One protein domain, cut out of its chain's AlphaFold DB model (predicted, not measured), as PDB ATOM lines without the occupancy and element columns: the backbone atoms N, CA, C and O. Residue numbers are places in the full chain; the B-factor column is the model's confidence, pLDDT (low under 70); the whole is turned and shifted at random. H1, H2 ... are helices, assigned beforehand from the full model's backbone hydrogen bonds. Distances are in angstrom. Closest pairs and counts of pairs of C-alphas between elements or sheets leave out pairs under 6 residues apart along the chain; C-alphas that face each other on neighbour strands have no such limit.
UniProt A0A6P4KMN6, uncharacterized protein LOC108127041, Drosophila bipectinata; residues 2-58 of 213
ATOM      1  N   ARG A   2     -20.066  49.677   2.189       45.19
ATOM      2  CA  ARG A   2     -20.019  48.573   3.186       45.19
ATOM      3  C   ARG A   2     -20.526  47.202   2.701       45.19
ATOM      4  O   ARG A   2     -19.941  46.193   3.072       45.19
ATOM      5  N   PHE A   3     -21.589  47.153   1.896       48.91
ATOM      6  CA  PHE A   3     -22.144  45.889   1.385       48.91
ATOM      7  C   PHE A   3     -21.217  45.206   0.366       48.91
ATOM      8  O   PHE A   3     -20.961  44.012   0.468       48.91
ATOM      9  N   TYR A   4     -20.651  45.981  -0.564       55.81
ATOM     10  CA  TYR A   4     -19.754  45.469  -1.604       55.81
ATOM     11  C   TYR A   4     -18.419  44.976  -1.037       55.81
ATOM     12  O   TYR A   4     -17.955  43.913  -1.437       55.81
ATOM     13  N   MET A   5     -17.861  45.670  -0.035       60.28
ATOM     14  CA  MET A   5     -16.650  45.201   0.652       60.28
ATOM     15  C   MET A   5     -16.861  43.840   1.320       60.28
ATOM     16  O   MET A   5     -15.983  42.999   1.267       60.28
ATOM     17  N   LYS A   6     -18.035  43.565   1.901       60.34
ATOM     18  CA  LYS A   6     -18.285  42.264   2.543       60.34
ATOM     19  C   LYS A   6     -18.383  41.087   1.570       60.34
ATOM     20  O   LYS A   6     -18.230  39.955   2.009       60.34
ATOM     21  N   ARG A   7     -18.702  41.334   0.296       68.88
ATOM     22  CA  ARG A   7     -18.996  40.276  -0.684       68.88
ATOM     23  C   ARG A   7     -17.865  40.033  -1.681       68.88
ATOM     24  O   ARG A   7     -17.748  38.921  -2.173       68.88
ATOM     25  N   TYR A   8     -17.066  41.058  -1.970       74.25
ATOM     26  CA  TYR A   8     -16.061  41.018  -3.036       74.25
ATOM     27  C   TYR A   8     -14.636  41.323  -2.552       74.25
ATOM     28  O   TYR A   8     -13.723  41.363  -3.366       74.25
ATOM     29  N   LEU A   9     -14.430  41.548  -1.247       78.31
ATOM     30  CA  LEU A   9     -13.091  41.690  -0.674       78.31
ATOM     31  C   LEU A   9     -12.588  40.336  -0.178       78.31
ATOM     32  O   LEU A   9     -13.204  39.718   0.690       78.31
ATOM     33  N   THR A  10     -11.417  39.943  -0.656       77.56
ATOM     34  CA  THR A  10     -10.621  38.863  -0.070       77.56
ATOM     35  C   THR A  10      -9.331  39.446   0.481       77.56
ATOM     36  O   THR A  10      -8.666  40.219  -0.205       77.56
ATOM     37  N   ILE A  11      -8.972  39.077   1.709       79.12
ATOM     38  CA  ILE A  11      -7.699  39.459   2.326       79.12
ATOM     39  C   ILE A  11      -6.843  38.203   2.404       79.12
ATOM     40  O   ILE A  11      -7.266  37.203   2.981       79.12
ATOM     41  N   HIS A  12      -5.641  38.276   1.841       79.56
ATOM     42  CA  HIS A  12      -4.670  37.189   1.854       79.56
ATOM     43  C   HIS A  12      -3.521  37.571   2.782       79.56
ATOM     44  O   HIS A  12      -2.895  38.615   2.601       79.56
ATOM     45  N   LEU A  13      -3.267  36.748   3.798       79.06
ATOM     46  CA  LEU A  13      -2.123  36.902   4.693       79.06
ATOM     47  C   LEU A  13      -1.064  35.881   4.287       79.06
ATOM     48  O   LEU A  13      -1.325  34.680   4.340       79.06
ATOM     49  N   ILE A  14       0.110  36.360   3.885       77.94
ATOM     50  CA  ILE A  14       1.212  35.509   3.428       77.94
ATOM     51  C   ILE A  14       2.364  35.579   4.422       77.94
ATOM     52  O   ILE A  14       2.759  36.654   4.878       77.94
ATOM     53  N   PHE A  15       2.903  34.407   4.736       82.06
ATOM     54  CA  PHE A  15       4.045  34.222   5.614       82.06
ATOM     55  C   PHE A  15       5.078  33.367   4.892       82.06
ATOM     56  O   PHE A  15       4.721  32.429   4.182       82.06
ATOM     57  N   HIS A  16       6.355  33.663   5.114       82.44
ATOM     58  CA  HIS A  16       7.419  32.723   4.786       82.44
ATOM     59  C   HIS A  16       7.221  31.454   5.634       82.44
ATOM     60  O   HIS A  16       6.875  31.557   6.815       82.44
ATOM     61  N   ASP A  17       7.435  30.275   5.053       82.75
ATOM     62  CA  ASP A  17       7.207  28.962   5.684       82.75
ATOM     63  C   ASP A  17       7.875  28.818   7.071       82.75
ATOM     64  O   ASP A  17       7.257  28.352   8.028       82.75
ATOM     65  N   GLN A  18       9.101  29.321   7.218       87.00
ATOM     66  CA  GLN A  18       9.882  29.333   8.459       87.00
ATOM     67  C   GLN A  18       9.440  30.399   9.477       87.00
ATOM     68  O   GLN A  18       9.885  30.386  10.625       87.00
ATOM     69  N   HIS A  19       8.570  31.329   9.083       86.81
ATOM     70  CA  HIS A  19       8.180  32.498   9.876       86.81
ATOM     71  C   HIS A  19       6.670  32.573  10.150       86.81
ATOM     72  O   HIS A  19       6.169  33.617  10.574       86.81
ATOM     73  N   VAL A  20       5.938  31.474   9.945       85.75
ATOM     74  CA  VAL A  20       4.516  31.372  10.302       85.75
ATOM     75  C   VAL A  20       4.361  31.473  11.829       85.75
ATOM     76  O   VAL A  20       4.930  30.641  12.544       85.75
ATOM     77  N   PRO A  21       3.588  32.441  12.363       84.81
ATOM     78  CA  PRO A  21       3.356  32.555  13.802       84.81
ATOM     79  C   PRO A  21       2.709  31.292  14.385       84.81
ATOM     80  O   PRO A  21       1.758  30.767  13.814       84.81
ATOM     81  N   GLU A  22       3.150  30.841  15.562       82.44
ATOM     82  CA  GLU A  22       2.606  29.637  16.222       82.44
ATOM     83  C   GLU A  22       1.089  29.706  16.463       82.44
ATOM     84  O   GLU A  22       0.372  28.713  16.325       82.44
ATOM     85  N   ILE A  23       0.569  30.905  16.740       77.38
ATOM     86  CA  ILE A  23      -0.873  31.140  16.877       77.38
ATOM     87  C   ILE A  23      -1.641  30.823  15.583       77.38
ATOM     88  O   ILE A  23      -2.753  30.312  15.642       77.38
ATOM     89  N   MET A  24      -1.034  31.043  14.413       77.44
ATOM     90  CA  MET A  24      -1.642  30.732  13.114       77.44
ATOM     91  C   MET A  24      -1.603  29.235  12.796       77.44
ATOM     92  O   MET A  24      -2.436  28.758  12.034       77.44
ATOM     93  N   LYS A  25      -0.655  28.485  13.374       78.56
ATOM     94  CA  LYS A  25      -0.567  27.024  13.215       78.56
ATOM     95  C   LYS A  25      -1.612  26.284  14.056       78.56
ATOM     96  O   LYS A  25      -1.968  25.156  13.730       78.56
ATOM     97  N   SER A  26      -2.069  26.907  15.143       74.88
ATOM     98  CA  SER A  26      -2.940  26.295  16.153       74.88
ATOM     99  C   SER A  26      -4.389  26.788  16.103       74.88
ATOM    100  O   SER A  26      -5.292  26.012  16.413       74.88
ATOM    101  N   MET A  27      -4.637  28.039  15.697       69.88
ATOM    102  CA  MET A  27      -5.992  28.595  15.613       69.88
ATOM    103  C   MET A  27      -6.719  28.196  14.333       69.88
ATOM    104  O   MET A  27      -6.165  28.196  13.232       69.88
ATOM    105  N   LYS A  28      -8.024  27.951  14.460       74.19
ATOM    106  CA  LYS A  28      -8.909  27.783  13.306       74.19
ATOM    107  C   LYS A  28      -9.226  29.152  12.699       74.19
ATOM    108  O   LYS A  28      -9.420  30.137  13.404       74.19
ATOM    109  N   MET A  29      -9.376  29.215  11.374       66.88
ATOM    110  CA  MET A  29      -9.599  30.476  10.643       66.88
ATOM    111  C   MET A  29     -10.810  31.291  11.148       66.88
ATOM    112  O   MET A  29     -10.793  32.519  11.122       66.88
ATOM    113  N   HIS A  30     -11.855  30.629  11.655       67.62
ATOM    114  CA  HIS A  30     -13.024  31.313  12.224       67.62
ATOM    115  C   HIS A  30     -12.742  31.978  13.584       67.62
ATOM    116  O   HIS A  30     -13.413  32.946  13.938       67.62
ATOM    117  N   GLU A  31     -11.756  31.493  14.339       68.94
ATOM    118  CA  GLU A  31     -11.317  32.094  15.604       68.94
ATOM    119  C   GLU A  31     -10.523  33.377  15.321       68.94
ATOM    120  O   GLU A  31     -10.781  34.413  15.932       68.94
ATOM    121  N   LEU A  32      -9.666  33.347  14.293       65.62
ATOM    122  CA  LEU A  32      -8.948  34.518  13.777       65.62
ATOM    123  C   LEU A  32      -9.901  35.586  13.219       65.62
ATOM    124  O   LEU A  32      -9.753  36.770  13.514       65.62
ATOM    125  N   ALA A  33     -10.926  35.184  12.458       64.19
ATOM    126  CA  ALA A  33     -11.922  36.108  11.906       64.19
ATOM    127  C   ALA A  33     -12.769  36.807  12.991       64.19
ATOM    128  O   ALA A  33     -13.299  37.899  12.770       64.19
ATOM    129  N   ASN A  34     -12.884  36.195  14.173       62.00
ATOM    130  CA  ASN A  34     -13.579  36.757  15.329       62.00
ATOM    131  C   ASN A  34     -12.679  37.620  16.227       62.00
ATOM    132  O   ASN A  34     -13.177  38.206  17.193       62.00
ATOM    133  N   TYR A  35     -11.389  37.757  15.902       60.16
ATOM    134  CA  TYR A  35     -10.429  38.554  16.659       60.16
ATOM    135  C   TYR A  35     -10.699  40.061  16.484       60.16
ATOM    136  O   TYR A  35     -10.094  40.760  15.673       60.16
ATOM    137  N   LYS A  36     -11.668  40.586  17.241       54.91
ATOM    138  CA  LYS A  36     -12.149  41.979  17.175       54.91
ATOM    139  C   LYS A  36     -11.438  42.905  18.163       54.91
ATOM    140  O   LYS A  36     -12.078  43.689  18.863       54.91
ATOM    141  N   HIS A  37     -10.111  42.873  18.198       58.12
ATOM    142  CA  HIS A  37      -9.327  43.825  18.989       58.12
ATOM    143  C   HIS A  37      -8.950  45.079  18.187       58.12
ATOM    144  O   HIS A  37      -7.833  45.570  18.273       58.12
ATOM    145  N   CYS A  38      -9.897  45.663  17.445       58.50
ATOM    146  CA  CYS A  38      -9.694  46.960  16.777       58.50
ATOM    147  C   CYS A  38      -9.709  48.156  17.753       58.50
ATOM    148  O   CYS A  38      -9.691  49.299  17.312       58.50
ATOM    149  N   LYS A  39      -9.825  47.897  19.065       64.62
ATOM    150  CA  LYS A  39      -9.814  48.909  20.136       64.62
ATOM    151  C   LYS A  39      -8.452  49.066  20.811       64.62
ATOM    152  O   LYS A  39      -8.301  49.968  21.624       64.62
ATOM    153  N   LEU A  40      -7.515  48.157  20.547       67.56
ATOM    154  CA  LEU A  40      -6.154  48.297  21.042       67.56
ATOM    155  C   LEU A  40      -5.403  49.215  20.093       67.56
ATOM    156  O   LEU A  40      -5.554  49.094  18.872       67.56
ATOM    157  N   ASP A  41      -4.591  50.101  20.656       67.44
ATOM    158  CA  ASP A  41      -3.640  50.848  19.855       67.44
ATOM    159  C   ASP A  41      -2.772  49.859  19.068       67.44
ATOM    160  O   ASP A  41      -2.309  48.852  19.626       67.44
ATOM    161  N   PRO A  42      -2.584  50.076  17.757       67.81
ATOM    162  CA  PRO A  42      -1.761  49.199  16.958       67.81
ATOM    163  C   PRO A  42      -0.369  49.105  17.577       67.81
ATOM    164  O   PRO A  42       0.291  50.116  17.801       67.81
ATOM    165  N   ALA A  43       0.107  47.876  17.790       66.94
ATOM    166  CA  ALA A  43       1.398  47.601  18.429       66.94
ATOM    167  C   ALA A  43       2.602  48.272  17.729       66.94
ATOM    168  O   ALA A  43       3.692  48.320  18.290       66.94
ATOM    169  N   PHE A  44       2.402  48.787  16.512       66.94
ATOM    170  CA  PHE A  44       3.388  49.479  15.689       66.94
ATOM    171  C   PHE A  44       3.373  51.017  15.804       66.94
ATOM    172  O   PHE A  44       4.205  51.657  15.167       66.94
ATOM    173  N   GLN A  45       2.475  51.632  16.587       65.31
ATOM    174  CA  GLN A  45       2.304  53.098  16.650       65.31
ATOM    175  C   GLN A  45       3.604  53.859  16.981       65.31
ATOM    176  O   GLN A  45       3.840  54.928  16.432       65.31
ATOM    177  N   ASN A  46       4.470  53.280  17.823       67.06
ATOM    178  CA  ASN A  46       5.747  53.872  18.248       67.06
ATOM    179  C   ASN A  46       6.969  53.086  17.744       67.06
ATOM    180  O   ASN A  46       8.063  53.188  18.302       67.06
ATOM    181  N   THR A  47       6.795  52.249  16.721       66.69
ATOM    182  CA  THR A  47       7.847  51.358  16.227       66.69
ATOM    183  C   THR A  47       8.333  51.845  14.870       66.69
ATOM    184  O   THR A  47       7.560  51.960  13.923       66.69
ATOM    185  N   SER A  48       9.633  52.121  14.748       69.69
ATOM    186  CA  SER A  48      10.207  52.489  13.450       69.69
ATOM    187  C   SER A  48      10.094  51.324  12.464       69.69
ATOM    188  O   SER A  48      10.246  50.161  12.844       69.69
ATOM    189  N   TRP A  49       9.927  51.615  11.170       64.88
ATOM    190  CA  TRP A  49       9.968  50.588  10.121       64.88
ATOM    191  C   TRP A  49      11.276  49.776  10.153       64.88
ATOM    192  O   TRP A  49      11.281  48.585   9.829       64.88
ATOM    193  N   THR A  50      12.380  50.374  10.632       68.31
ATOM    194  CA  THR A  50      13.661  49.672  10.837       68.31
ATOM    195  C   THR A  50      13.568  48.515  11.833       68.31
ATOM    196  O   THR A  50      14.345  47.567  11.766       68.31
ATOM    197  N   GLN A  51      12.608  48.586  12.748       75.62
ATOM    198  CA  GLN A  51      12.382  47.628  13.819       75.62
ATOM    199  C   GLN A  51      11.315  46.584  13.466       75.62
ATOM    200  O   GLN A  51      11.042  45.708  14.288       75.62
ATOM    201  N   SER A  52      10.734  46.646  12.265       73.31
ATOM    202  CA  SER A  52       9.771  45.650  11.797       73.31
ATOM    203  C   SER A  52      10.387  44.245  11.758       73.31
ATOM    204  O   SER A  52      11.584  44.070  11.509       73.31
ATOM    205  N   TYR A  53       9.553  43.226  11.992       81.25
ATOM    206  CA  TYR A  53       9.975  41.823  11.942       81.25
ATOM    207  C   TYR A  53      10.629  41.476  10.600       81.25
ATOM    208  O   TYR A  53      11.722  40.912  10.575       81.25
ATOM    209  N   TRP A  54       9.992  41.902   9.505       77.00
ATOM    210  CA  TRP A  54      10.468  41.742   8.133       77.00
ATOM    211  C   TRP A  54      11.903  42.242   7.957       77.00
ATOM    212  O   TRP A  54      12.767  41.491   7.512       77.00
ATOM    213  N   ARG A  55      12.194  43.475   8.396       77.12
ATOM    214  CA  ARG A  55      13.532  44.055   8.238       77.12
ATOM    215  C   ARG A  55      14.569  43.404   9.151       77.12
ATOM    216  O   ARG A  55      15.686  43.145   8.711       77.12
ATOM    217  N   ARG A  56      14.208  43.092  10.402       84.81
ATOM    218  CA  ARG A  56      15.107  42.400  11.349       84.81
ATOM    219  C   ARG A  56      15.500  41.005  10.867       84.81
ATOM    220  O   ARG A  56      16.620  40.572  11.110       84.81
ATOM    221  N   ARG A  57      14.577  40.306  10.203       85.75
ATOM    222  CA  ARG A  57      14.794  38.967   9.644       85.75
ATOM    223  C   ARG A  57      15.292  38.979   8.198       85.75
ATOM    224  O   ARG A  57      15.524  37.905   7.667       85.75
ATOM    225  N   LYS A  58      15.503  40.163   7.603       84.31
ATOM    226  CA  LYS A  58      15.932  40.338   6.203       84.31
ATOM    227  C   LYS A  58      15.057  39.541   5.227       84.31
ATOM    228  O   LYS A  58      15.564  38.894   4.321       84.31
TER     229      LYS A  58
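This is residues 2 to 58 of the 213 residues of the protein "uncharacterized protein LOC108127041" of Drosophila bipectinata (UniProt A0A6P4KMN6). This is a chain with little regular structure, an open, winding path with four short helices strung along it. From H1 at one end, residues 9 to 21 run across to H2; the chain then folds back to H3, and residues 34 to 52 swing over to H4 at the other end. The 57 printed residues hold H1, H2, H3 and H4 in that order and no named strand; the class is all helix, with 21 residues in named elements. The whole is loose, with a radius of gyration of the C-alphas of 14.6 A and spans of 38 by 26 by 20 A.

H1, residues 2 to 8, begins at C-alpha 2 (-20.019, 48.573, 3.186) and is 10.6 A long. H2 is residues 22 to 26, H3 residues 29 to 33. H4, residues 53 to 56, ends at C-alpha 56 (15.107, 42.400, 11.349).

H2 and H3 are only just apart, closest 8.3 A. The other helix pairs are apart. Each O i to N i+4 pair is within hydrogen-bond range in H2 and H3, 2 of 3 in H1; H4 is too short for one.

The C-alphas of Phe 3 and Lys 58, the farthest two, are 38.8 A apart. The printed part has no cut. The links H1 to H2 and H3 to H4 are long. Mean pLDDT of the printed part is 71.6, with residues 2 to 7, 27 and 29 to 50 under 70.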